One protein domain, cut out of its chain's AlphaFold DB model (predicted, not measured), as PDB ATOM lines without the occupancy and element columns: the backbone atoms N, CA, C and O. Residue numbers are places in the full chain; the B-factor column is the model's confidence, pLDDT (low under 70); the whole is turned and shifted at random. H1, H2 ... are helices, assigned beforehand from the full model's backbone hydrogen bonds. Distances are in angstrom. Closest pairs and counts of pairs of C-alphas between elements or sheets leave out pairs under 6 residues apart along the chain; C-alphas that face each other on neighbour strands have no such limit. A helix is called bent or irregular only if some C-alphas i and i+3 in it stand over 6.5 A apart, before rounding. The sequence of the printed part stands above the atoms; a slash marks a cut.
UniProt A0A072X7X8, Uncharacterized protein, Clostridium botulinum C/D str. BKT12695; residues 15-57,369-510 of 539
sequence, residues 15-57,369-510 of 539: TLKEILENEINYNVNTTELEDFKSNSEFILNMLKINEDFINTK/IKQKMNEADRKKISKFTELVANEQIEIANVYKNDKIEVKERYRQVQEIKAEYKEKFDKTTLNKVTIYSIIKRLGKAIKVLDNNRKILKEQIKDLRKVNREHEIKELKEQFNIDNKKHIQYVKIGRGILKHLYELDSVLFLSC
ATOM      1  N   THR A  15       3.384 -45.015  87.222       32.94
ATOM      2  CA  THR A  15       4.599 -44.262  86.924       32.94
ATOM      3  C   THR A  15       5.006 -43.260  88.014       32.94
ATOM      4  O   THR A  15       6.197 -43.079  88.201       32.94
ATOM      5  N   LEU A  16       4.096 -42.618  88.774       35.97
ATOM      6  CA  LEU A  16       4.537 -41.755  89.894       35.97
ATOM      7  C   LEU A  16       5.074 -42.552  91.076       35.97
ATOM      8  O   LEU A  16       5.968 -42.065  91.754       35.97
ATOM      9  N   LYS A  17       4.544 -43.755  91.308       39.72
ATOM     10  CA  LYS A  17       5.100 -44.680  92.295       39.72
ATOM     11  C   LYS A  17       6.498 -45.123  91.854       39.72
ATOM     12  O   LYS A  17       7.463 -44.834  92.542       39.72
ATOM     13  N   GLU A  18       6.614 -45.617  90.621       32.88
ATOM     14  CA  GLU A  18       7.872 -46.099  90.023       32.88
ATOM     15  C   GLU A  18       8.954 -45.026  89.769       32.88
ATOM     16  O   GLU A  18      10.078 -45.376  89.410       32.88
ATOM     17  N   ILE A  19       8.626 -43.730  89.841       36.91
ATOM     18  CA  ILE A  19       9.574 -42.617  89.627       36.91
ATOM     19  C   ILE A  19       9.925 -41.923  90.952       36.91
ATOM     20  O   ILE A  19      11.038 -41.432  91.101       36.91
ATOM     21  N   LEU A  20       9.011 -41.893  91.931       40.97
ATOM     22  CA  LEU A  20       9.246 -41.273  93.243       40.97
ATOM     23  C   LEU A  20       9.845 -42.232  94.285       40.97
ATOM     24  O   LEU A  20      10.253 -41.760  95.344       40.97
ATOM     25  N   GLU A  21       9.884 -43.539  94.014       41.81
ATOM     26  CA  GLU A  21      10.392 -44.563  94.943       41.81
ATOM     27  C   GLU A  21      11.926 -44.546  95.109       41.81
ATOM     28  O   GLU A  21      12.415 -45.034  96.124       41.81
ATOM     29  N   ASN A  22      12.690 -43.926  94.197       36.16
ATOM     30  CA  ASN A  22      14.149 -44.111  94.161       36.16
ATOM     31  C   ASN A  22      15.008 -43.087  94.922       36.16
ATOM     32  O   ASN A  22      16.197 -43.341  95.059       36.16
ATOM     33  N   GLU A  23      14.473 -41.984  95.466       37.25
ATOM     34  CA  GLU A  23      15.339 -41.019  96.183       37.25
ATOM     35  C   GLU A  23      14.846 -40.467  97.519       37.25
ATOM     36  O   GLU A  23      15.552 -39.672  98.128       37.25
ATOM     37  N   ILE A  24      13.722 -40.928  98.074       35.62
ATOM     38  CA  ILE A  24      13.555 -40.860  99.531       35.62
ATOM     39  C   ILE A  24      12.690 -42.036  99.988       35.62
ATOM     40  O   ILE A  24      11.524 -42.125  99.607       35.62
ATOM     41  N   ASN A  25      13.248 -42.896 100.846       33.72
ATOM     42  CA  ASN A  25      12.569 -43.979 101.566       33.72
ATOM     43  C   ASN A  25      11.384 -43.437 102.406       33.72
ATOM     44  O   ASN A  25      11.486 -43.223 103.615       33.72
ATOM     45  N   TYR A  26      10.249 -43.158 101.766       39.69
ATOM     46  CA  TYR A  26       8.958 -42.842 102.388       39.69
ATOM     47  C   TYR A  26       7.906 -43.784 101.801       39.69
ATOM     48  O   TYR A  26       6.950 -43.372 101.147       39.69
ATOM     49  N   ASN A  27       8.088 -45.079 102.050       34.06
ATOM     50  CA  ASN A  27       7.087 -46.099 101.761       34.06
ATOM     51  C   ASN A  27       6.043 -46.132 102.887       34.06
ATOM     52  O   ASN A  27       5.865 -47.131 103.572       34.06
ATOM     53  N   VAL A  28       5.409 -44.986 103.147       36.25
ATOM     54  CA  VAL A  28       4.604 -44.803 104.352       36.25
ATOM     55  C   VAL A  28       3.215 -44.317 104.012       36.25
ATOM     56  O   VAL A  28       2.978 -43.195 103.570       36.25
ATOM     57  N   ASN A  29       2.287 -45.235 104.227       38.38
ATOM     58  CA  ASN A  29       0.874 -45.089 103.981       38.38
ATOM     59  C   ASN A  29       0.254 -44.279 105.137       38.38
ATOM     60  O   ASN A  29      -0.312 -44.845 106.065       38.38
ATOM     61  N   THR A  30       0.340 -42.945 105.086       35.69
ATOM     62  CA  THR A  30      -0.266 -42.004 106.063       35.69
ATOM     63  C   THR A  30      -1.809 -41.970 106.022       35.69
ATOM     64  O   THR A  30      -2.458 -40.985 106.366       35.69
ATOM     65  N   THR A  31      -2.433 -43.036 105.520       38.44
ATOM     66  CA  THR A  31      -3.787 -43.048 104.954       38.44
ATOM     67  C   THR A  31      -4.925 -43.297 105.931       38.44
ATOM     68  O   THR A  31      -6.081 -43.269 105.502       38.44
ATOM     69  N   GLU A  32      -4.650 -43.611 107.192       33.84
ATOM     70  CA  GLU A  32      -5.672 -44.270 108.012       33.84
ATOM     71  C   GLU A  32      -6.543 -43.330 108.843       33.84
ATOM     72  O   GLU A  32      -7.567 -43.773 109.345       33.84
ATOM     73  N   LEU A  33      -6.202 -42.045 108.983       35.03
ATOM     74  CA  LEU A  33      -6.693 -41.294 110.144       35.03
ATOM     75  C   LEU A  33      -7.148 -39.863 109.835       35.03
ATOM     76  O   LEU A  33      -6.842 -38.919 110.565       35.03
ATOM     77  N   GLU A  34      -7.904 -39.678 108.753       41.84
ATOM     78  CA  GLU A  34      -8.586 -38.407 108.486       41.84
ATOM     79  C   GLU A  34     -10.106 -38.534 108.544       41.84
ATOM     80  O   GLU A  34     -10.695 -39.442 107.954       41.84
ATOM     81  N   ASP A  35     -10.702 -37.569 109.242       35.66
ATOM     82  CA  ASP A  35     -12.122 -37.452 109.527       35.66
ATOM     83  C   ASP A  35     -12.946 -37.355 108.228       35.66
ATOM     84  O   ASP A  35     -12.632 -36.602 107.304       35.66
ATOM     85  N   PHE A  36     -13.985 -38.180 108.112       37.88
ATOM     86  CA  PHE A  36     -14.720 -38.415 106.860       37.88
ATOM     87  C   PHE A  36     -15.587 -37.212 106.429       37.88
ATOM     88  O   PHE A  36     -16.003 -37.128 105.268       37.88
ATOM     89  N   LYS A  37     -15.849 -36.280 107.354       41.59
ATOM     90  CA  LYS A  37     -16.880 -35.243 107.233       41.59
ATOM     91  C   LYS A  37     -16.473 -34.062 106.333       41.59
ATOM     92  O   LYS A  37     -17.240 -33.722 105.434       41.59
ATOM     93  N   SER A  38     -15.258 -33.516 106.469       54.41
ATOM     94  CA  SER A  38     -14.866 -32.262 105.782       54.41
ATOM     95  C   SER A  38     -14.724 -32.393 104.258       54.41
ATOM     96  O   SER A  38     -14.951 -31.447 103.503       54.41
ATOM     97  N   ASN A  39     -14.427 -33.596 103.767       62.34
ATOM     98  CA  ASN A  39     -14.087 -33.811 102.361       62.34
ATOM     99  C   ASN A  39     -15.322 -33.977 101.464       62.34
ATOM    100  O   ASN A  39     -15.367 -33.446 100.355       62.34
ATOM    101  N   SER A  40     -16.326 -34.723 101.939       65.50
ATOM    102  CA  SER A  40     -17.620 -34.843 101.252       65.50
ATOM    103  C   SER A  40     -18.310 -33.485 101.209       65.50
ATOM    104  O   SER A  40     -18.862 -33.096 100.184       65.50
ATOM    105  N   GLU A  41     -18.220 -32.742 102.310       68.88
ATOM    106  CA  GLU A  41     -18.777 -31.405 102.442       68.88
ATOM    107  C   GLU A  41     -18.143 -30.411 101.462       68.88
ATOM    108  O   GLU A  41     -18.874 -29.737 100.739       68.88
ATOM    109  N   PHE A  42     -16.808 -30.387 101.345       77.12
ATOM    110  CA  PHE A  42     -16.105 -29.584 100.339       77.12
ATOM    111  C   PHE A  42     -16.626 -29.849  98.920       77.12
ATOM    112  O   PHE A  42     -16.970 -28.914  98.198       77.12
ATOM    113  N   ILE A  43     -16.716 -31.122  98.513       79.38
ATOM    114  CA  ILE A  43     -17.177 -31.483  97.165       79.38
ATOM    115  C   ILE A  43     -18.629 -31.055  96.945       79.38
ATOM    116  O   ILE A  43     -18.937 -30.455  95.915       79.38
ATOM    117  N   LEU A  44     -19.513 -31.334  97.904       77.06
ATOM    118  CA  LEU A  44     -20.924 -30.962  97.815       77.06
ATOM    119  C   LEU A  44     -21.101 -29.441  97.760       77.06
ATOM    120  O   LEU A  44     -21.899 -28.952  96.967       77.06
ATOM    121  N   ASN A  45     -20.335 -28.679  98.541       76.94
ATOM    122  CA  ASN A  45     -20.408 -27.221  98.533       76.94
ATOM    123  C   ASN A  45     -19.835 -26.622  97.242       76.94
ATOM    124  O   ASN A  45     -20.443 -25.718  96.673       76.94
ATOM    125  N   MET A  46     -18.746 -27.174  96.700       82.56
ATOM    126  CA  MET A  46     -18.246 -26.788  95.377       82.56
ATOM    127  C   MET A  46     -19.275 -27.049  94.268       82.56
ATOM    128  O   MET A  46     -19.469 -26.190  93.412       82.56
ATOM    129  N   LEU A  47     -19.965 -28.196  94.307       82.88
ATOM    130  CA  LEU A  47     -21.039 -28.530  93.364       82.88
ATOM    131  C   LEU A  47     -22.262 -27.609  93.501       82.88
ATOM    132  O   LEU A  47     -22.879 -27.280  92.491       82.88
ATOM    133  N   LYS A  48     -22.593 -27.166  94.724       79.25
ATOM    134  CA  LYS A  48     -23.656 -26.173  94.965       79.25
ATOM    135  C   LYS A  48     -23.313 -24.805  94.374       79.25
ATOM    136  O   LYS A  48     -24.201 -24.136  93.862       79.25
ATOM    137  N   ILE A  49     -22.047 -24.387  94.453       80.31
ATOM    138  CA  ILE A  49     -21.589 -23.086  93.940       80.31
ATOM    139  C   ILE A  49     -21.433 -23.104  92.417       80.31
ATOM    140  O   ILE A  49     -21.804 -22.136  91.753       80.31
ATOM    141  N   ASN A  50     -20.879 -24.177  91.848       83.31
ATOM    142  CA  ASN A  50     -20.591 -24.256  90.421       83.31
ATOM    143  C   ASN A  50     -20.769 -25.680  89.876       83.31
ATOM    144  O   ASN A  50     -19.960 -26.567  90.157       83.31
ATOM    145  N   GLU A  51     -21.779 -25.888  89.029       86.31
ATOM    146  CA  GLU A  51     -22.067 -27.202  88.443       86.31
ATOM    147  C   GLU A  51     -20.921 -27.736  87.567       86.31
ATOM    148  O   GLU A  51     -20.688 -28.945  87.523       86.31
ATOM    149  N   ASP A  52     -20.139 -26.855  86.922       88.69
ATOM    150  CA  ASP A  52     -19.023 -27.264  86.065       88.69
ATOM    151  C   ASP A  52     -17.916 -27.946  86.884       88.69
ATOM    152  O   ASP A  52     -17.097 -28.682  86.321       88.69
ATOM    153  N   PHE A  53     -17.922 -27.792  88.218       86.94
ATOM    154  CA  PHE A  53     -17.040 -28.519  89.125       86.94
ATOM    155  C   PHE A  53     -17.106 -30.039  88.922       86.94
ATOM    156  O   PHE A  53     -16.077 -30.709  89.065       86.94
ATOM    157  N   ILE A  54     -18.250 -30.579  88.475       86.25
ATOM    158  CA  ILE A  54     -18.407 -32.001  88.128       86.25
ATOM    159  C   ILE A  54     -17.403 -32.477  87.064       86.25
ATOM    160  O   ILE A  54     -17.002 -33.644  87.042       86.25
ATOM    161  N   ASN A  55     -16.946 -31.566  86.199       86.62
ATOM    162  CA  ASN A  55     -16.007 -31.841  85.115       86.62
ATOM    163  C   ASN A  55     -14.537 -31.687  85.540       86.62
ATOM    164  O   ASN A  55     -13.634 -31.933  84.735       86.62
ATOM    165  N   THR A  56     -14.261 -31.292  86.785       83.50
ATOM    166  CA  THR A  56     -12.887 -31.173  87.289       83.50
ATOM    167  C   THR A  56     -12.264 -32.543  87.556       83.50
ATOM    168  O   THR A  56     -12.946 -33.506  87.916       83.50
ATOM    169  N   LYS A  57     -10.927 -32.641  87.452       79.19
ATOM    170  CA  LYS A  57     -10.183 -33.857  87.853       79.19
ATOM    171  C   LYS A  57     -10.485 -34.272  89.304       79.19
ATOM    172  O   LYS A  57     -10.440 -35.460  89.607       79.19
ATOM    173  N   ILE A 369     -12.870 -16.789  90.192       90.38
ATOM    174  CA  ILE A 369     -13.015 -15.360  89.915       90.38
ATOM    175  C   ILE A 369     -11.612 -14.765  89.761       90.38
ATOM    176  O   ILE A 369     -10.758 -14.890  90.642       90.38
ATOM    177  N   LYS A 370     -11.354 -14.125  88.620       92.75
ATOM    178  CA  LYS A 370     -10.035 -13.583  88.272       92.75
ATOM    179  C   LYS A 370      -9.622 -12.473  89.247       92.75
ATOM    180  O   LYS A 370     -10.344 -11.500  89.410       92.75
ATOM    181  N   GLN A 371      -8.425 -12.594  89.827       91.88
ATOM    182  CA  GLN A 371      -7.804 -11.571  90.681       91.88
ATOM    183  C   GLN A 371      -6.457 -11.088  90.114       91.88
ATOM    184  O   GLN A 371      -5.807 -11.780  89.314       91.88
ATOM    185  N   LYS A 372      -6.020  -9.904  90.559       90.19
ATOM    186  CA  LYS A 372      -4.725  -9.289  90.232       90.19
ATOM    187  C   LYS A 372      -3.607  -9.866  91.116       90.19
ATOM    188  O   LYS A 372      -3.463  -9.521  92.277       90.19
ATOM    189  N   MET A 373      -2.801 -10.788  90.577       87.81
ATOM    190  CA  MET A 373      -1.807 -11.547  91.372       87.81
ATOM    191  C   MET A 373      -0.666 -10.706  91.966       87.81
ATOM    192  O   MET A 373       0.023 -11.171  92.871       87.81
ATOM    193  N   ASN A 374      -0.407  -9.520  91.422       87.44
ATOM    194  CA  ASN A 374       0.602  -8.592  91.933       87.44
ATOM    195  C   ASN A 374       0.234  -8.035  93.317       87.44
ATOM    196  O   ASN A 374       1.139  -7.714  94.075       87.44
ATOM    197  N   GLU A 375      -1.054  -8.008  93.661       87.88
ATOM    198  CA  GLU A 375      -1.571  -7.554  94.960       87.88
ATOM    199  C   GLU A 375      -1.570  -8.674  96.023       87.88
ATOM    200  O   GLU A 375      -2.000  -8.477  97.157       87.88
ATOM    201  N   ALA A 376      -1.101  -9.877  95.676       89.31
ATOM    202  CA  ALA A 376      -1.041 -10.997  96.606       89.31
ATOM    203  C   ALA A 376       0.131 -10.867  97.588       89.31
ATOM    204  O   ALA A 376       1.275 -10.632  97.185       89.31
ATOM    205  N   ASP A 377      -0.125 -11.154  98.863       90.00
ATOM    206  CA  ASP A 377       0.912 -11.169  99.890       90.00
ATOM    207  C   ASP A 377       1.812 -12.407  99.732       90.00
ATOM    208  O   ASP A 377       1.479 -13.529 100.128       90.00
ATOM    209  N   ARG A 378       2.988 -12.209  99.125       88.56
ATOM    210  CA  ARG A 378       3.945 -13.291  98.854       88.56
ATOM    211  C   ARG A 378       4.514 -13.914 100.131       88.56
ATOM    212  O   ARG A 378       4.801 -15.112 100.106       88.56
ATOM    213  N   LYS A 379       4.661 -13.139 101.215       89.69
ATOM    214  CA  LYS A 379       5.180 -13.636 102.498       89.69
ATOM    215  C   LYS A 379       4.164 -14.581 103.133       89.69
ATOM    216  O   LYS A 379       4.530 -15.690 103.516       89.69
ATOM    217  N   LYS A 380       2.881 -14.200 103.135       90.12
ATOM    218  CA  LYS A 380       1.789 -15.070 103.603       90.12
ATOM    219  C   LYS A 380       1.653 -16.342 102.777       90.12
ATOM    220  O   LYS A 380       1.469 -17.404 103.359       90.12
ATOM    221  N   ILE A 381       1.802 -16.267 101.448       90.25
ATOM    222  CA  ILE A 381       1.799 -17.469 100.595       90.25
ATOM    223  C   ILE A 381       2.904 -18.433 101.027       90.25
ATOM    224  O   ILE A 381       2.614 -19.606 101.230       90.25
ATOM    225  N   SER A 382       4.142 -17.945 101.176       90.12
ATOM    226  CA  SER A 382       5.279 -18.786 101.570       90.12
ATOM    227  C   SER A 382       5.043 -19.436 102.930       90.12
ATOM    228  O   SER A 382       5.087 -20.661 103.030       90.12
ATOM    229  N   LYS A 383       4.684 -18.627 103.937       91.75
ATOM    230  CA  LYS A 383       4.415 -19.086 105.305       91.75
ATOM    231  C   LYS A 383       3.300 -20.131 105.348       91.75
ATOM    232  O   LYS A 383       3.461 -21.173 105.969       91.75
ATOM    233  N   PHE A 384       2.189 -19.889 104.651       91.94
ATOM    234  CA  PHE A 384       1.080 -20.842 104.585       91.94
ATOM    235  C   PHE A 384       1.515 -22.165 103.943       91.94
ATOM    236  O   PHE A 384       1.222 -23.236 104.460       91.94
ATOM    237  N   THR A 385       2.243 -22.109 102.825       88.69
ATOM    238  CA  THR A 385       2.683 -23.324 102.125       88.69
ATOM    239  C   THR A 385       3.712 -24.125 102.918       88.69
ATOM    240  O   THR A 385       3.721 -25.348 102.825       88.69
ATOM    241  N   GLU A 386       4.537 -23.449 103.714       89.94
ATOM    242  CA  GLU A 386       5.498 -24.066 104.625       89.94
ATOM    243  C   GLU A 386       4.801 -24.742 105.809       89.94
ATOM    244  O   GLU A 386       5.105 -25.893 106.103       89.94
ATOM    245  N   LEU A 387       3.792 -24.099 106.413       91.00
ATOM    246  CA  LEU A 387       2.970 -24.718 107.461       91.00
ATOM    247  C   LEU A 387       2.326 -26.025 106.982       91.00
ATOM    248  O   LEU A 387       2.431 -27.044 107.657       91.00
ATOM    249  N   VAL A 388       1.721 -26.017 105.789       84.81
ATOM    250  CA  VAL A 388       1.135 -27.231 105.195       84.81
ATOM    251  C   VAL A 388       2.197 -28.304 104.940       84.81
ATOM    252  O   VAL A 388       1.933 -29.492 105.120       84.81
ATOM    253  N   ALA A 389       3.389 -27.912 104.482       83.00
ATOM    254  CA  ALA A 389       4.469 -28.857 104.226       83.00
ATOM    255  C   ALA A 389       4.967 -29.513 105.520       83.00
ATOM    256  O   ALA A 389       5.114 -30.734 105.553       83.00
ATOM    257  N   ASN A 390       5.177 -28.725 106.576       86.19
ATOM    258  CA  ASN A 390       5.692 -29.210 107.852       86.19
ATOM    259  C   ASN A 390       4.694 -30.148 108.545       86.19
ATOM    260  O   ASN A 390       5.092 -31.234 108.959       86.19
ATOM    261  N   GLU A 391       3.397 -29.818 108.544       84.38
ATOM    262  CA  GLU A 391       2.347 -30.705 109.069       84.38
ATOM    263  C   GLU A 391       2.386 -32.081 108.384       84.38
ATOM    264  O   GLU A 391       2.378 -33.129 109.029       84.38
ATOM    265  N   GLN A 392       2.470 -32.100 107.049       79.50
ATOM    266  CA  GLN A 392       2.514 -33.352 106.294       79.50
ATOM    267  C   GLN A 392       3.791 -34.154 106.552       79.50
ATOM    268  O   GLN A 392       3.738 -35.385 106.542       79.50
ATOM    269  N   ILE A 393       4.922 -33.479 106.763       80.00
ATOM    270  CA  ILE A 393       6.197 -34.117 107.103       80.00
ATOM    271  C   ILE A 393       6.113 -34.770 108.485       80.00
ATOM    272  O   ILE A 393       6.489 -35.933 108.621       80.00
ATOM    273  N   GLU A 394       5.588 -34.067 109.487       83.12
ATOM    274  CA  GLU A 394       5.430 -34.604 110.842       83.12
ATOM    275  C   GLU A 394       4.483 -35.803 110.872       83.12
ATOM    276  O   GLU A 394       4.850 -36.865 111.378       83.12
ATOM    277  N   ILE A 395       3.320 -35.693 110.219       79.50
ATOM    278  CA  ILE A 395       2.400 -36.825 110.059       79.50
ATOM    279  C   ILE A 395       3.115 -37.993 109.365       79.50
ATOM    280  O   ILE A 395       3.023 -39.131 109.817       79.50
ATOM    281  N   ALA A 396       3.862 -37.745 108.284       73.44
ATOM    282  CA  ALA A 396       4.598 -38.799 107.588       73.44
ATOM    283  C   ALA A 396       5.656 -39.483 108.467       73.44
ATOM    284  O   ALA A 396       5.862 -40.691 108.336       73.44
ATOM    285  N   ASN A 397       6.295 -38.744 109.375       78.00
ATOM    286  CA  ASN A 397       7.277 -39.291 110.307       78.00
ATOM    287  C   ASN A 397       6.632 -40.187 111.379       78.00
ATOM    288  O   ASN A 397       7.219 -41.214 111.713       78.00
ATOM    289  N   VAL A 398       5.413 -39.887 111.846       77.81
ATOM    290  CA  VAL A 398       4.673 -40.775 112.767       77.81
ATOM    291  C   VAL A 398       4.457 -42.148 112.133       77.81
ATOM    292  O   VAL A 398       4.745 -43.184 112.729       77.81
ATOM    293  N   TYR A 399       4.001 -42.172 110.882       68.25
ATOM    294  CA  TYR A 399       3.713 -43.432 110.201       68.25
ATOM    295  C   TYR A 399       4.968 -44.184 109.731       68.25
ATOM    296  O   TYR A 399       4.860 -45.368 109.420       68.25
ATOM    297  N   LYS A 400       6.140 -43.532 109.677       73.38
ATOM    298  CA  LYS A 400       7.435 -44.189 109.414       73.38
ATOM    299  C   LYS A 400       7.870 -45.116 110.534       73.38
ATOM    300  O   LYS A 400       8.697 -45.993 110.303       73.38
ATOM    301  N   ASN A 401       7.367 -44.895 111.741       76.12
ATOM    302  CA  ASN A 401       7.764 -45.682 112.883       76.12
ATOM    303  C   ASN A 401       6.894 -46.937 113.000       76.12
ATOM    304  O   ASN A 401       5.838 -46.935 113.635       76.12
ATOM    305  N   ASP A 402       7.369 -48.033 112.406       72.31
ATOM    306  CA  ASP A 402       6.656 -49.312 112.410       72.31
ATOM    307  C   ASP A 402       6.493 -49.933 113.807       72.31
ATOM    308  O   ASP A 402       5.665 -50.825 113.983       72.31
ATOM    309  N   LYS A 403       7.214 -49.425 114.818       76.62
ATOM    310  CA  LYS A 403       7.146 -49.896 116.210       76.62
ATOM    311  C   LYS A 403       5.963 -49.329 116.999       76.62
ATOM    312  O   LYS A 403       5.685 -49.819 118.087       76.62
ATOM    313  N   ILE A 404       5.286 -48.295 116.492       75.19
ATOM    314  CA  ILE A 404       4.147 -47.671 117.181       75.19
ATOM    315  C   ILE A 404       2.866 -48.441 116.849       75.19
ATOM    316  O   ILE A 404       2.595 -48.723 115.678       75.19
ATOM    317  N   GLU A 405       2.053 -48.740 117.861       76.94
ATOM    318  CA  GLU A 405       0.733 -49.351 117.695       76.94
ATOM    319  C   GLU A 405      -0.223 -48.434 116.902       76.94
ATOM    320  O   GLU A 405      -0.162 -47.210 117.001       76.94
ATOM    321  N   VAL A 406      -1.147 -49.006 116.124       71.62
ATOM    322  CA  VAL A 406      -2.083 -48.254 115.262       71.62
ATOM    323  C   VAL A 406      -2.882 -47.202 116.041       71.62
ATOM    324  O   VAL A 406      -3.031 -46.067 115.578       71.62
ATOM    325  N   LYS A 407      -3.365 -47.551 117.240       72.69
ATOM    326  CA  LYS A 407      -4.130 -46.637 118.101       72.69
ATOM    327  C   LYS A 407      -3.285 -45.452 118.573       72.69
ATOM    328  O   LYS A 407      -3.773 -44.327 118.619       72.69
ATOM    329  N   GLU A 408      -2.011 -45.685 118.858       78.75
ATOM    330  CA  GLU A 408      -1.092 -44.635 119.287       78.75
ATOM    331  C   GLU A 408      -0.675 -43.730 118.116       78.75
ATOM    332  O   GLU A 408      -0.654 -42.508 118.259       78.75
ATOM    333  N   ARG A 409      -0.484 -44.293 116.909       78.31
ATOM    334  CA  ARG A 409      -0.319 -43.484 115.682       78.31
ATOM    335  C   ARG A 409      -1.513 -42.553 115.468       78.31
ATOM    336  O   ARG A 409      -1.326 -41.415 115.046       78.31
ATOM    337  N   TYR A 410      -2.735 -43.010 115.767       73.69
ATOM    338  CA  TYR A 410      -3.932 -42.166 115.684       73.69
ATOM    339  C   TYR A 410      -3.860 -40.958 116.589       73.69
ATOM    340  O   TYR A 410      -4.054 -39.841 116.115       73.69
ATOM    341  N   ARG A 411      -3.561 -41.192 117.866       79.25
ATOM    342  CA  ARG A 411      -3.483 -40.144 118.876       79.25
ATOM    343  C   ARG A 411      -2.461 -39.074 118.484       79.25
ATOM    344  O   ARG A 411      -2.831 -37.908 118.387       79.25
ATOM    345  N   GLN A 412      -1.241 -39.481 118.129       85.06
ATOM    346  CA  GLN A 412      -0.173 -38.559 117.716       85.06
ATOM    347  C   GLN A 412      -0.556 -37.728 116.483       85.06
ATOM    348  O   GLN A 412      -0.299 -36.530 116.426       85.06
ATOM    349  N   VAL A 413      -1.224 -38.335 115.496       81.06
ATOM    350  CA  VAL A 413      -1.706 -37.600 114.314       81.06
ATOM    351  C   VAL A 413      -2.776 -36.568 114.678       81.06
ATOM    352  O   VAL A 413      -2.811 -35.504 114.062       81.06
ATOM    353  N   GLN A 414      -3.658 -36.853 115.643       80.56
ATOM    354  CA  GLN A 414      -4.645 -35.867 116.099       80.56
ATOM    355  C   GLN A 414      -3.988 -34.704 116.845       80.56
ATOM    356  O   GLN A 414      -4.387 -33.561 116.638       80.56
ATOM    357  N   GLU A 415      -2.956 -34.976 117.642       87.81
ATOM    358  CA  GLU A 415      -2.188 -33.946 118.353       87.81
ATOM    359  C   GLU A 415      -1.475 -33.003 117.383       87.81
ATOM    360  O   GLU A 415      -1.658 -31.790 117.475       87.81
ATOM    361  N   ILE A 416      -0.778 -33.549 116.377       86.88
ATOM    362  CA  ILE A 416      -0.144 -32.748 115.319       86.88
ATOM    363  C   ILE A 416      -1.190 -31.866 114.623       86.88
ATOM    364  O   ILE A 416      -0.999 -30.665 114.461       86.88
ATOM    365  N   LYS A 417      -2.343 -32.428 114.239       83.94
ATOM    366  CA  LYS A 417      -3.404 -31.646 113.581       83.94
ATOM    367  C   LYS A 417      -3.952 -30.529 114.464       83.94
ATOM    368  O   LYS A 417      -4.240 -29.454 113.944       83.94
ATOM    369  N   ALA A 418      -4.118 -30.775 115.762       86.31
ATOM    370  CA  ALA A 418      -4.576 -29.759 116.705       86.31
ATOM    371  C   ALA A 418      -3.557 -28.613 116.817       86.31
ATOM    372  O   ALA A 418      -3.932 -27.451 116.674       86.31
ATOM    373  N   GLU A 419      -2.268 -28.932 116.949       92.00
ATOM    374  CA  GLU A 419      -1.192 -27.936 117.011       92.00
ATOM    375  C   GLU A 419      -1.121 -27.087 115.730       92.00
ATOM    376  O   GLU A 419      -1.032 -25.857 115.769       92.00
ATOM    377  N   TYR A 420      -1.180 -27.730 114.561       90.75
ATOM    378  CA  TYR A 420      -1.146 -27.013 113.290       90.75
ATOM    379  C   TYR A 420      -2.408 -26.194 113.044       90.75
ATOM    380  O   TYR A 420      -2.302 -25.107 112.474       90.75
ATOM    381  N   LYS A 421      -3.575 -26.645 113.515       87.19
ATOM    382  CA  LYS A 421      -4.811 -25.861 113.452       87.19
ATOM    383  C   LYS A 421      -4.649 -24.508 114.148       87.19
ATOM    384  O   LYS A 421      -4.931 -23.487 113.532       87.19
ATOM    385  N   GLU A 422      -4.070 -24.470 115.348       89.06
ATOM    386  CA  GLU A 422      -3.793 -23.202 116.041       89.06
ATOM    387  C   GLU A 422      -2.838 -22.284 115.258       89.06
ATOM    388  O   GLU A 422      -2.953 -21.054 115.299       89.06
ATOM    389  N   LYS A 423      -1.869 -22.858 114.528       92.06
ATOM    390  CA  LYS A 423      -0.958 -22.099 113.650       92.06
ATOM    391  C   LYS A 423      -1.688 -21.559 112.414       92.06
ATOM    392  O   LYS A 423      -1.401 -20.437 111.982       92.06
ATOM    393  N   PHE A 424      -2.614 -22.332 111.847       88.25
ATOM    394  CA  PHE A 424      -3.441 -21.909 110.718       88.25
ATOM    395  C   PHE A 424      -4.424 -20.810 111.116       88.25
ATOM    396  O   PHE A 424      -4.478 -19.811 110.407       88.25
ATOM    397  N   ASP A 425      -5.085 -20.911 112.271       85.81
ATOM    398  CA  ASP A 425      -6.061 -19.920 112.756       85.81
ATOM    399  C   ASP A 425      -5.437 -18.523 112.949       85.81
ATOM    400  O   ASP A 425      -6.087 -17.494 112.767       85.81
ATOM    401  N   LYS A 426      -4.124 -18.459 113.218       87.44
ATOM    402  CA  LYS A 426      -3.342 -17.207 113.280       87.44
ATOM    403  C   LYS A 426      -3.027 -16.603 111.901       87.44
ATOM    404  O   LYS A 426      -2.405 -15.542 111.813       87.44
ATOM    405  N   THR A 427      -3.385 -17.276 110.809       85.50
ATOM    406  CA  THR A 427      -3.065 -16.874 109.435       85.50
ATOM    407  C   THR A 427      -4.301 -16.333 108.727       85.50
ATOM    408  O   THR A 427      -5.174 -17.083 108.323       85.50
ATOM    409  N   THR A 428      -4.348 -15.026 108.463       86.38
ATOM    410  CA  THR A 428      -5.440 -14.422 107.676       86.38
ATOM    411  C   THR A 428      -5.057 -14.280 106.204       86.38
ATOM    412  O   THR A 428      -4.084 -13.587 105.868       86.38
ATOM    413  N   LEU A 429      -5.851 -14.881 105.316       90.50
ATOM    414  CA  LEU A 429      -5.703 -14.800 103.861       90.50
ATOM    415  C   LEU A 429      -6.842 -13.975 103.251       90.50
ATOM    416  O   LEU A 429      -7.943 -13.944 103.778       90.50
ATOM    417  N   ASN A 430      -6.585 -13.309 102.123       91.75
ATOM    418  CA  ASN A 430      -7.611 -12.604 101.345       91.75
ATOM    419  C   ASN A 430      -7.866 -13.310  99.999       91.75
ATOM    420  O   ASN A 430      -7.083 -14.170  99.581       91.75
ATOM    421  N   LYS A 431      -8.925 -12.911  99.277       90.25
ATOM    422  CA  LYS A 431      -9.301 -13.522  97.983       90.25
ATOM    423  C   LYS A 431      -8.154 -13.534  96.966       90.25
ATOM    424  O   LYS A 431      -7.936 -14.536  96.287       90.25
ATOM    425  N   VAL A 432      -7.392 -12.442  96.875       93.38
ATOM    426  CA  VAL A 432      -6.255 -12.311  95.945       93.38
ATOM    427  C   VAL A 432      -5.149 -13.321  96.265       93.38
ATOM    428  O   VAL A 432      -4.568 -13.936  95.362       93.38
ATOM    429  N   THR A 433      -4.881 -13.529  97.554       93.00
ATOM    430  CA  THR A 433      -3.884 -14.482  98.050       93.00
ATOM    431  C   THR A 433      -4.325 -15.921  97.781       93.00
ATOM    432  O   THR A 433      -3.556 -16.681  97.189       93.00
ATOM    433  N   ILE A 434      -5.580 -16.272  98.091       90.38
ATOM    434  CA  ILE A 434      -6.173 -17.594  97.806       90.38
ATOM    435  C   ILE A 434      -6.124 -17.900  96.303       90.38
ATOM    436  O   ILE A 434      -5.586 -18.931  95.889       90.38
ATOM    437  N   TYR A 435      -6.599 -16.972  95.465       91.88
ATOM    438  CA  TYR A 435      -6.536 -17.093  94.006       91.88
ATOM    439  C   TYR A 435      -5.103 -17.338  93.518       91.88
ATOM    440  O   TYR A 435      -4.860 -18.202  92.670       91.88
ATOM    441  N   SER A 436      -4.132 -16.605  94.069       92.62
ATOM    442  CA  SER A 436      -2.724 -16.734  93.692       92.62
ATOM    443  C   SER A 436      -2.138 -18.093  94.069       92.62
ATOM    444  O   SER A 436      -1.387 -18.657  93.269       92.62
ATOM    445  N   ILE A 437      -2.504 -18.650  95.227       91.12
ATOM    446  CA  ILE A 437      -2.103 -19.997  95.659       91.12
ATOM    447  C   ILE A 437      -2.661 -21.055  94.697       91.12
ATOM    448  O   ILE A 437      -1.894 -21.824  94.113       91.12
ATOM    449  N   ILE A 438      -3.976 -21.051  94.450       88.31
ATOM    450  CA  ILE A 438      -4.627 -22.053  93.586       88.31
ATOM    451  C   ILE A 438      -4.091 -21.961  92.148       88.31
ATOM    452  O   ILE A 438      -3.835 -22.976  91.495       88.31
ATOM    453  N   LYS A 439      -3.845 -20.745  91.644       88.62
ATOM    454  CA  LYS A 439      -3.280 -20.538  90.304       88.62
ATOM    455  C   LYS A 439      -1.827 -21.006  90.195       88.62
ATOM    456  O   LYS A 439      -1.472 -21.610  89.179       88.62
ATOM    457  N   ARG A 440      -0.993 -20.783  91.221       89.31
ATOM    458  CA  ARG A 440       0.375 -21.336  91.289       89.31
ATOM    459  C   ARG A 440       0.347 -22.862  91.303       89.31
ATOM    460  O   ARG A 440       1.125 -23.475  90.573       89.31
ATOM    461  N   LEU A 441      -0.582 -23.466  92.049       83.12
ATOM    462  CA  LEU A 441      -0.746 -24.920  92.106       83.12
ATOM    463  C   LEU A 441      -1.125 -25.474  90.726       83.12
ATOM    464  O   LEU A 441      -0.477 -26.388  90.219       83.12
ATOM    465  N   GLY A 442      -2.097 -24.846  90.058       81.75
ATOM    466  CA  GLY A 442      -2.478 -25.201  88.691       81.75
ATOM    467  C   GLY A 442      -1.340 -25.047  87.672       81.75
ATOM    468  O   GLY A 442      -1.237 -25.855  86.749       81.75
ATOM    469  N   LYS A 443      -0.463 -24.043  87.830       86.00
ATOM    470  CA  LYS A 443       0.734 -23.879  86.985       86.00
ATOM    471  C   LYS A 443       1.729 -25.018  87.210       86.00
ATOM    472  O   LYS A 443       2.180 -25.605  86.232       86.00
ATOM    473  N   ALA A 444       2.028 -25.353  88.466       83.88
ATOM    474  CA  ALA A 444       2.940 -26.444  88.803       83.88
ATOM    475  C   ALA A 444       2.444 -27.794  88.255       83.88
ATOM    476  O   ALA A 444       3.218 -28.521  87.640       83.88
ATOM    477  N   ILE A 445       1.143 -28.086  88.381       79.19
ATOM    478  CA  ILE A 445       0.530 -29.298  87.809       79.19
ATOM    479  C   ILE A 445       0.710 -29.342  86.288       79.19
ATOM    480  O   ILE A 445       1.113 -30.369  85.755       79.19
ATOM    481  N   LYS A 446       0.447 -28.233  85.583       81.81
ATOM    482  CA  LYS A 446       0.567 -28.184  84.118       81.81
ATOM    483  C   LYS A 446       2.009 -28.408  83.644       81.81
ATOM    484  O   LYS A 446       2.207 -29.119  82.664       81.81
ATOM    485  N   VAL A 447       2.993 -27.823  84.332       85.25
ATOM    486  CA  VAL A 447       4.420 -28.031  84.027       85.25
ATOM    487  C   VAL A 447       4.788 -29.507  84.191       85.25
ATOM    488  O   VAL A 447       5.333 -30.101  83.267       85.25
ATOM    489  N   LEU A 448       4.401 -30.127  85.312       82.75
ATOM    490  CA  LEU A 448       4.652 -31.552  85.542       82.75
ATOM    491  C   LEU A 448       3.967 -32.444  84.503       82.75
ATOM    492  O   LEU A 448       4.589 -33.374  84.004       82.75
ATOM    493  N   ASP A 449       2.700 -32.185  84.174       78.62
ATOM    494  CA  ASP A 449       1.957 -32.981  83.189       78.62
ATOM    495  C   ASP A 449       2.604 -32.902  81.794       78.62
ATOM    496  O   ASP A 449       2.669 -33.916  81.102       78.62
ATOM    497  N   ASN A 450       3.124 -31.737  81.394       84.44
ATOM    498  CA  ASN A 450       3.858 -31.580  80.136       84.44
ATOM    499  C   ASN A 450       5.187 -32.347  80.155       84.44
ATOM    500  O   ASN A 450       5.423 -33.174  79.277       84.44
ATOM    501  N   ASN A 451       6.010 -32.135  81.185       85.88
ATOM    502  CA  ASN A 451       7.315 -32.792  81.302       85.88
ATOM    503  C   ASN A 451       7.166 -34.323  81.382       85.88
ATOM    504  O   ASN A 451       7.985 -35.063  80.850       85.88
ATOM    505  N   ARG A 452       6.075 -34.824  81.979       82.12
ATOM    506  CA  ARG A 452       5.753 -36.261  82.015       82.12
ATOM    507  C   ARG A 452       5.413 -36.848  80.656       82.12
ATOM    508  O   ARG A 452       5.698 -38.020  80.440       82.12
ATOM    509  N   LYS A 453       4.741 -36.099  79.777       84.44
ATOM    510  CA  LYS A 453       4.438 -36.587  78.424       84.44
ATOM    511  C   LYS A 453       5.731 -36.827  77.656       84.44
ATOM    512  O   LYS A 453       5.905 -37.919  77.132       84.44
ATOM    513  N   ILE A 454       6.648 -35.862  77.733       88.69
ATOM    514  CA  ILE A 454       7.992 -35.956  77.154       88.69
ATOM    515  C   ILE A 454       8.731 -37.172  77.732       88.69
ATOM    516  O   ILE A 454       9.166 -38.037  76.980       88.69
ATOM    517  N   LEU A 455       8.771 -37.313  79.064       86.69
ATOM    518  CA  LEU A 455       9.412 -38.463  79.714       86.69
ATOM    519  C   LEU A 455       8.803 -39.806  79.272       86.69
ATOM    520  O   LEU A 455       9.528 -40.766  79.031       86.69
ATOM    521  N   LYS A 456       7.469 -39.906  79.165       86.25
ATOM    522  CA  LYS A 456       6.788 -41.138  78.726       86.25
ATOM    523  C   LYS A 456       7.153 -41.506  77.286       86.25
ATOM    524  O   LYS A 456       7.279 -42.695  76.999       86.25
ATOM    525  N   GLU A 457       7.305 -40.524  76.403       88.94
ATOM    526  CA  GLU A 457       7.754 -40.736  75.023       88.94
ATOM    527  C   GLU A 457       9.211 -41.215  74.989       88.94
ATOM    528  O   GLU A 457       9.479 -42.278  74.433       88.94
ATOM    529  N   GLN A 458      10.115 -40.543  75.711       88.88
ATOM    530  CA  GLN A 458      11.527 -40.939  75.814       88.88
ATOM    531  C   GLN A 458      11.702 -42.356  76.386       88.88
ATOM    532  O   GLN A 458      12.416 -43.177  75.813       88.88
ATOM    533  N   ILE A 459      10.996 -42.692  77.474       86.81
ATOM    534  CA  ILE A 459      11.020 -44.043  78.059       86.81
ATOM    535  C   ILE A 459      10.493 -45.077  77.062       86.81
ATOM    536  O   ILE A 459      11.024 -46.182  76.981       86.81
ATOM    537  N   LYS A 460       9.433 -44.753  76.312       89.56
ATOM    538  CA  LYS A 460       8.872 -45.668  75.312       89.56
ATOM    539  C   LYS A 460       9.894 -45.978  74.221       89.56
ATOM    540  O   LYS A 460       9.967 -47.130  73.803       89.56
ATOM    541  N   ASP A 461      10.660 -44.990  73.778       90.69
ATOM    542  CA  ASP A 461      11.678 -45.188  72.749       90.69
ATOM    543  C   ASP A 461      12.886 -45.964  73.278       90.69
ATOM    544  O   ASP A 461      13.300 -46.930  72.641       90.69
ATOM    545  N   LEU A 462      13.362 -45.667  74.491       88.31
ATOM    546  CA  LEU A 462      14.446 -46.425  75.130       88.31
ATOM    547  C   LEU A 462      14.076 -47.884  75.428       88.31
ATOM    548  O   LEU A 462      14.918 -48.773  75.304       88.31
ATOM    549  N   ARG A 463      12.807 -48.158  75.760       89.44
ATOM    550  CA  ARG A 463      12.306 -49.530  75.949       89.44
ATOM    551  C   ARG A 463      12.346 -50.357  74.670       89.44
ATOM    552  O   ARG A 463      12.571 -51.556  74.748       89.44
ATOM    553  N   LYS A 464      12.150 -49.749  73.493       91.50
ATOM    554  CA  LYS A 464      12.238 -50.476  72.209       91.50
ATOM    555  C   LYS A 464      13.651 -50.984  71.925       91.50
ATOM    556  O   LYS A 464      13.804 -51.949  71.188       91.50
ATOM    557  N   VAL A 465      14.658 -50.327  72.495       92.94
ATOM    558  CA  VAL A 465      16.081 -50.642  72.316       92.94
ATOM    559  C   VAL A 465      16.723 -51.216  73.590       92.94
ATOM    560  O   VAL A 465      17.943 -51.245  73.690       92.94
ATOM    561  N   ASN A 466      15.918 -51.684  74.558       89.06
ATOM    562  CA  ASN A 466      16.349 -52.328  75.811       89.06
ATOM    563  C   ASN A 466      17.366 -51.528  76.661       89.06
ATOM    564  O   ASN A 466      18.220 -52.106  77.333       89.06
ATOM    565  N   ARG A 467      17.271 -50.192  76.680       89.69
ATOM    566  CA  ARG A 467      18.176 -49.307  77.443       89.69
ATOM    567  C   ARG A 467      17.665 -49.008  78.860       89.69
ATOM    568  O   ARG A 467      17.325 -47.876  79.190       89.69
ATOM    569  N   GLU A 468      17.610 -50.028  79.717       86.31
ATOM    570  CA  GLU A 468      17.070 -49.909  81.089       86.31
ATOM    571  C   GLU A 468      17.865 -48.948  82.001       86.31
ATOM    572  O   GLU A 468      17.274 -48.272  82.843       86.31
ATOM    573  N   HIS A 469      19.185 -48.822  81.814       89.25
ATOM    574  CA  HIS A 469      20.010 -47.889  82.596       89.25
ATOM    575  C   HIS A 469      19.658 -46.420  82.313       89.25
ATOM    576  O   HIS A 469      19.378 -45.657  83.233       89.25
ATOM    577  N   GLU A 470      19.573 -46.045  81.035       89.69
ATOM    578  CA  GLU A 470      19.217 -44.683  80.603       89.69
ATOM    579  C   GLU A 470      17.787 -44.314  81.030       89.69
ATOM    580  O   GLU A 470      17.497 -43.166  81.365       89.69
ATOM    581  N   ILE A 471      16.880 -45.299  81.091       83.56
ATOM    582  CA  ILE A 471      15.539 -45.103  81.655       83.56
ATOM    583  C   ILE A 471      15.624 -44.691  83.129       83.56
ATOM    584  O   ILE A 471      14.845 -43.840  83.563       83.56
ATOM    585  N   LYS A 472      16.535 -45.281  83.911       85.31
ATOM    586  CA  LYS A 472      16.726 -44.933  85.323       85.31
ATOM    587  C   LYS A 472      17.287 -43.515  85.476       85.31
ATOM    588  O   LYS A 472      16.695 -42.724  86.207       85.31
ATOM    589  N   GLU A 473      18.332 -43.172  84.725       88.44
ATOM    590  CA  GLU A 473      18.944 -41.833  84.743       88.44
ATOM    591  C   GLU A 473      17.949 -40.738  84.335       88.44
ATOM    592  O   GLU A 473      17.825 -39.717  85.010       88.44
ATOM    593  N   LEU A 474      17.151 -40.964  83.285       87.31
ATOM    594  CA  LEU A 474      16.113 -40.014  82.872       87.31
ATOM    595  C   LEU A 474      15.059 -39.777  83.955       87.31
ATOM    596  O   LEU A 474      14.559 -38.660  84.108       87.31
ATOM    597  N   LYS A 475      14.691 -40.820  84.707       83.38
ATOM    598  CA  LYS A 475      13.756 -40.684  85.832       83.38
ATOM    599  C   LYS A 475      14.366 -39.861  86.968       83.38
ATOM    600  O   LYS A 475      13.658 -39.040  87.555       83.38
ATOM    601  N   GLU A 476      15.645 -40.064  87.270       84.12
ATOM    602  CA  GLU A 476      16.384 -39.296  88.281       84.12
ATOM    603  C   GLU A 476      16.508 -37.823  87.872       84.12
ATOM    604  O   GLU A 476      16.083 -36.938  88.620       84.12
ATOM    605  N   GLN A 477      16.940 -37.551  86.638       86.38
ATOM    606  CA  GLN A 477      17.041 -36.192  86.106       86.38
ATOM    607  C   GLN A 477      15.684 -35.476  86.109       86.38
ATOM    608  O   GLN A 477      15.573 -34.336  86.560       86.38
ATOM    609  N   PHE A 478      14.613 -36.171  85.707       87.88
ATOM    610  CA  PHE A 478      13.258 -35.632  85.791       87.88
ATOM    611  C   PHE A 478      12.904 -35.190  87.219       87.88
ATOM    612  O   PHE A 478      12.297 -34.129  87.399       87.88
ATOM    613  N   ASN A 479      13.254 -35.978  88.240       79.81
ATOM    614  CA  ASN A 479      12.981 -35.630  89.635       79.81
ATOM    615  C   ASN A 479      13.766 -34.394  90.087       79.81
ATOM    616  O   ASN A 479      13.192 -33.536  90.765       79.81
ATOM    617  N   ILE A 480      15.036 -34.283  89.689       84.12
ATOM    618  CA  ILE A 480      15.899 -33.135  89.993       84.12
ATOM    619  C   ILE A 480      15.318 -31.861  89.370       84.12
ATOM    620  O   ILE A 480      15.004 -30.907  90.091       84.12
ATOM    621  N   ASP A 481      15.058 -31.884  88.062       86.94
ATOM    622  CA  ASP A 481      14.568 -30.729  87.299       86.94
ATOM    623  C   ASP A 481      13.208 -30.236  87.800       86.94
ATOM    624  O   ASP A 481      12.886 -29.045  87.770       86.94
ATOM    625  N   ASN A 482      12.386 -31.160  88.299       84.00
ATOM    626  CA  ASN A 482      11.022 -30.873  88.714       84.00
ATOM    627  C   ASN A 482      10.842 -30.798  90.235       84.00
ATOM    628  O   ASN A 482       9.708 -30.625  90.691       84.00
ATOM    629  N   LYS A 483      11.914 -30.865  91.037       82.94
ATOM    630  CA  LYS A 483      11.863 -30.994  92.507       82.94
ATOM    631  C   LYS A 483      10.906 -30.007  93.180       82.94
ATOM    632  O   LYS A 483      10.031 -30.417  93.944       82.94
ATOM    633  N   LYS A 484      11.006 -28.712  92.852       82.44
ATOM    634  CA  LYS A 484      10.143 -27.655  93.424       82.44
ATOM    635  C   LYS A 484       8.670 -27.839  93.051       82.44
ATOM    636  O   LYS A 484       7.789 -27.688  93.897       82.44
ATOM    637  N   HIS A 485       8.385 -28.176  91.793       80.56
ATOM    638  CA  HIS A 485       7.017 -28.434  91.345       80.56
ATOM    639  C   HIS A 485       6.459 -29.713  91.972       80.56
ATOM    640  O   HIS A 485       5.313 -29.715  92.412       80.56
ATOM    641  N   ILE A 486       7.271 -30.767  92.080       76.19
ATOM    642  CA  ILE A 486       6.907 -32.017  92.750       76.19
ATOM    643  C   ILE A 486       6.543 -31.742  94.211       76.19
ATOM    644  O   ILE A 486       5.463 -32.142  94.636       76.19
ATOM    645  N   GLN A 487       7.386 -31.026  94.959       76.38
ATOM    646  CA  GLN A 487       7.114 -30.657  96.353       76.38
ATOM    647  C   GLN A 487       5.817 -29.851  96.483       76.38
ATOM    648  O   GLN A 487       4.955 -30.193  97.289       76.38
ATOM    649  N   TYR A 488       5.634 -28.832  95.642       78.38
ATOM    650  CA  TYR A 488       4.454 -27.974  95.710       78.38
ATOM    651  C   TYR A 488       3.154 -28.710  95.365       78.38
ATOM    652  O   TYR A 488       2.121 -28.499  96.001       78.38
ATOM    653  N   VAL A 489       3.191 -29.609  94.376       74.88
ATOM    654  CA  VAL A 489       2.025 -30.424  94.031       74.88
ATOM    655  C   VAL A 489       1.780 -31.489  95.103       74.88
ATOM    656  O   VAL A 489       0.621 -31.666  95.467       74.88
ATOM    657  N   LYS A 490       2.822 -32.115  95.684       74.62
ATOM    658  CA  LYS A 490       2.709 -33.073  96.809       74.62
ATOM    659  C   LYS A 490       1.867 -32.506  97.957       74.62
ATOM    660  O   LYS A 490       0.921 -33.162  98.385       74.62
ATOM    661  N   ILE A 491       2.136 -31.264  98.361       75.25
ATOM    662  CA  ILE A 491       1.401 -30.602  99.451       75.25
ATOM    663  C   ILE A 491       0.062 -29.990  99.020       75.25
ATOM    664  O   ILE A 491      -0.741 -29.600  99.865       75.25
ATOM    665  N   GLY A 492      -0.226 -29.929  97.715       74.31
ATOM    666  CA  GLY A 492      -1.377 -29.218  97.155       74.31
ATOM    667  C   GLY A 492      -2.734 -29.643  97.724       74.31
ATOM    668  O   GLY A 492      -3.666 -28.844  97.754       74.31
ATOM    669  N   ARG A 493      -2.864 -30.898  98.176       71.44
ATOM    670  CA  ARG A 493      -4.097 -31.402  98.800       71.44
ATOM    671  C   ARG A 493      -4.304 -30.737 100.155       71.44
ATOM    672  O   ARG A 493      -5.395 -30.247 100.416       71.44
ATOM    673  N   GLY A 494      -3.253 -30.712 100.975       75.12
ATOM    674  CA  GLY A 494      -3.258 -30.005 102.253       75.12
ATOM    675  C   GLY A 494      -3.525 -28.519 102.053       75.12
ATOM    676  O   GLY A 494      -4.317 -27.953 102.788       75.12
ATOM    677  N   ILE A 495      -2.975 -27.921 100.988       83.75
ATOM    678  CA  ILE A 495      -3.258 -26.525 100.630       83.75
ATOM    679  C   ILE A 495      -4.763 -26.317 100.423       83.75
ATOM    680  O   ILE A 495      -5.340 -25.453 101.068       83.75
ATOM    681  N   LEU A 496      -5.416 -27.085  99.544       82.31
ATOM    682  CA  LEU A 496      -6.849 -26.895  99.277       82.31
ATOM    683  C   LEU A 496      -7.720 -27.182 100.506       82.31
ATOM    684  O   LEU A 496      -8.681 -26.454 100.736       82.31
ATOM    685  N   LYS A 497      -7.369 -28.210 101.287       79.56
ATOM    686  CA  LYS A 497      -8.055 -28.567 102.534       79.56
ATOM    687  C   LYS A 497      -7.989 -27.417 103.539       79.56
ATOM    688  O   LYS A 497      -9.030 -26.912 103.931       79.56
ATOM    689  N   HIS A 498      -6.788 -26.952 103.874       85.38
ATOM    690  CA  HIS A 498      -6.599 -25.886 104.861       85.38
ATOM    691  C   HIS A 498      -7.139 -24.544 104.391       85.38
ATOM    692  O   HIS A 498      -7.679 -23.798 105.192       85.38
ATOM    693  N   LEU A 499      -7.074 -24.240 103.090       86.62
ATOM    694  CA  LEU A 499      -7.732 -23.046 102.557       86.62
ATOM    695  C   LEU A 499      -9.255 -23.078 102.765       86.62
ATOM    696  O   LEU A 499      -9.844 -22.027 102.989       86.62
ATOM    697  N   TYR A 500      -9.879 -24.254 102.672       84.06
ATOM    698  CA  TYR A 500     -11.311 -24.430 102.906       84.06
ATOM    699  C   TYR A 500     -11.665 -24.490 104.399       84.06
ATOM    700  O   TYR A 500     -12.674 -23.925 104.800       84.06
ATOM    701  N   GLU A 501     -10.857 -25.166 105.218       82.81
ATOM    702  CA  GLU A 501     -11.096 -25.317 106.661       82.81
ATOM    703  C   GLU A 501     -10.848 -24.015 107.437       82.81
ATOM    704  O   GLU A 501     -11.547 -23.764 108.413       82.81
ATOM    705  N   LEU A 502      -9.912 -23.175 106.979       84.81
ATOM    706  CA  LEU A 502      -9.606 -21.876 107.584       84.81
ATOM    707  C   LEU A 502     -10.780 -20.890 107.470       84.81
ATOM    708  O   LEU A 502     -11.151 -20.248 108.444       84.81
ATOM    709  N   ASP A 503     -11.342 -20.747 106.267       81.94
ATOM    710  CA  ASP A 503     -12.514 -19.908 106.008       81.94
ATOM    711  C   ASP A 503     -13.241 -20.418 104.756       81.94
ATOM    712  O   ASP A 503     -12.937 -20.047 103.612       81.94
ATOM    713  N   SER A 504     -14.209 -21.307 104.977       79.81
ATOM    714  CA  SER A 504     -14.958 -21.959 103.901       79.81
ATOM    715  C   SER A 504     -15.775 -20.958 103.084       79.81
ATOM    716  O   SER A 504     -15.875 -21.099 101.863       79.81
ATOM    717  N   VAL A 505     -16.302 -19.907 103.717       77.31
ATOM    718  CA  VAL A 505     -17.101 -18.865 103.060       77.31
ATOM    719  C   VAL A 505     -16.215 -18.042 102.131       77.31
ATOM    720  O   VAL A 505     -16.520 -17.897 100.942       77.31
ATOM    721  N   LEU A 506     -15.079 -17.550 102.630       83.81
ATOM    722  CA  LEU A 506     -14.127 -16.786 101.833       83.81
ATOM    723  C   LEU A 506     -13.560 -17.623 100.685       83.81
ATOM    724  O   LEU A 506     -13.494 -17.133  99.552       83.81
ATOM    725  N   PHE A 507     -13.199 -18.881 100.947       84.44
ATOM    726  CA  PHE A 507     -12.702 -19.799  99.927       84.44
ATOM    727  C   PHE A 507     -13.728 -20.019  98.812       84.44
ATOM    728  O   PHE A 507     -13.408 -19.810  97.639       84.44
ATOM    729  N   LEU A 508     -14.969 -20.387  99.154       78.94
ATOM    730  CA  LEU A 508     -16.031 -20.629  98.171       78.94
ATOM    731  C   LEU A 508     -16.368 -19.357  97.380       78.94
ATOM    732  O   LEU A 508     -16.583 -19.419  96.171       78.94
ATOM    733  N   SER A 509     -16.301 -18.186  98.020       83.00
ATOM    734  CA  SER A 509     -16.514 -16.885  97.370       83.00
ATOM    735  C   SER A 509     -15.418 -16.479  96.365       83.00
ATOM    736  O   SER A 509     -15.521 -15.415  95.746       83.00
ATOM    737  N   CYS A 510     -14.352 -17.278  96.226       85.94
ATOM    738  CA  CYS A 510     -13.340 -17.124  95.179       85.94
ATOM    739  C   CYS A 510     -13.728 -17.821  93.864       85.94
ATOM    740  O   CYS A 510     -13.006 -17.671  92.876       85.94
TER     741      CYS A 510
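AT A GLANCE: This is residues 15 to 57 and 369 to 510 of the 539 residues of an uncharacterized protein of Clostridium botulinum C/D str. BKT12695 (UniProt A0A072X7X8). Two helical hairpins are set crosswise: long H6 with bent H7 folded back along it makes the longest axis, and H4 with H5 crosses it at H7b, in the middle. H2, H3 and H8 gather away from the H6 to H7a turn; H1 packs on H7a. The printed part has 185 residues with eight named helices, H1 to H8 in order, no named strand, class all helix; it is only just compact, close to loose, with a radius of gyration of the C-alphas of 19.0 A and spans of 55 by 47 by 33 A.

IN THESE COORDINATES: Find C-alpha 15 at (4.599, -44.262, 86.924), where H1, residues 15 to 20, begins. Next come H2, 37 to 49, H3, 51 to 55, H4, 378 to 400, 32.8 A, H5, 406 to 425, 28.7 A, and H6, 431 to 464, 49.9 A. H7, 468 to 502, assigned as one helix by its hydrogen bonds, is bent: C-alphas 481 and 484 are 8.2 A apart, between arms H7a, 468 to 481, and H7b, 484 to 502, itself irregular, with C-alphas 490 and 493 7.3 A apart. H8, 504 to 508, ends at (-16.031, -20.629, 98.171).

HOW THE PARTS SIT: Look first at the hub, H7, touching 6 helices. H7b touches residues 434 to 448 of H6, closest C-alphas Ala 444 and His 485, 5.2 A, and H4 about perpendicular at 82 degrees, Ala 389 and Ile 491, 5.9 A. H4 and H5 form a hairpin at 9 degrees. H3 has 0 of 1 O i to N i+4 pairs within hydrogen-bond range but 2 of 2 i+3 pairs; H7b has 13 of 15.

THE WHOLE: Residues 58 to 368 are not printed; C-alphas 57 and 369 are 18.8 A apart. The link H1 to H2 is long. Residues 15 to 41 and 399 have pLDDT under 70.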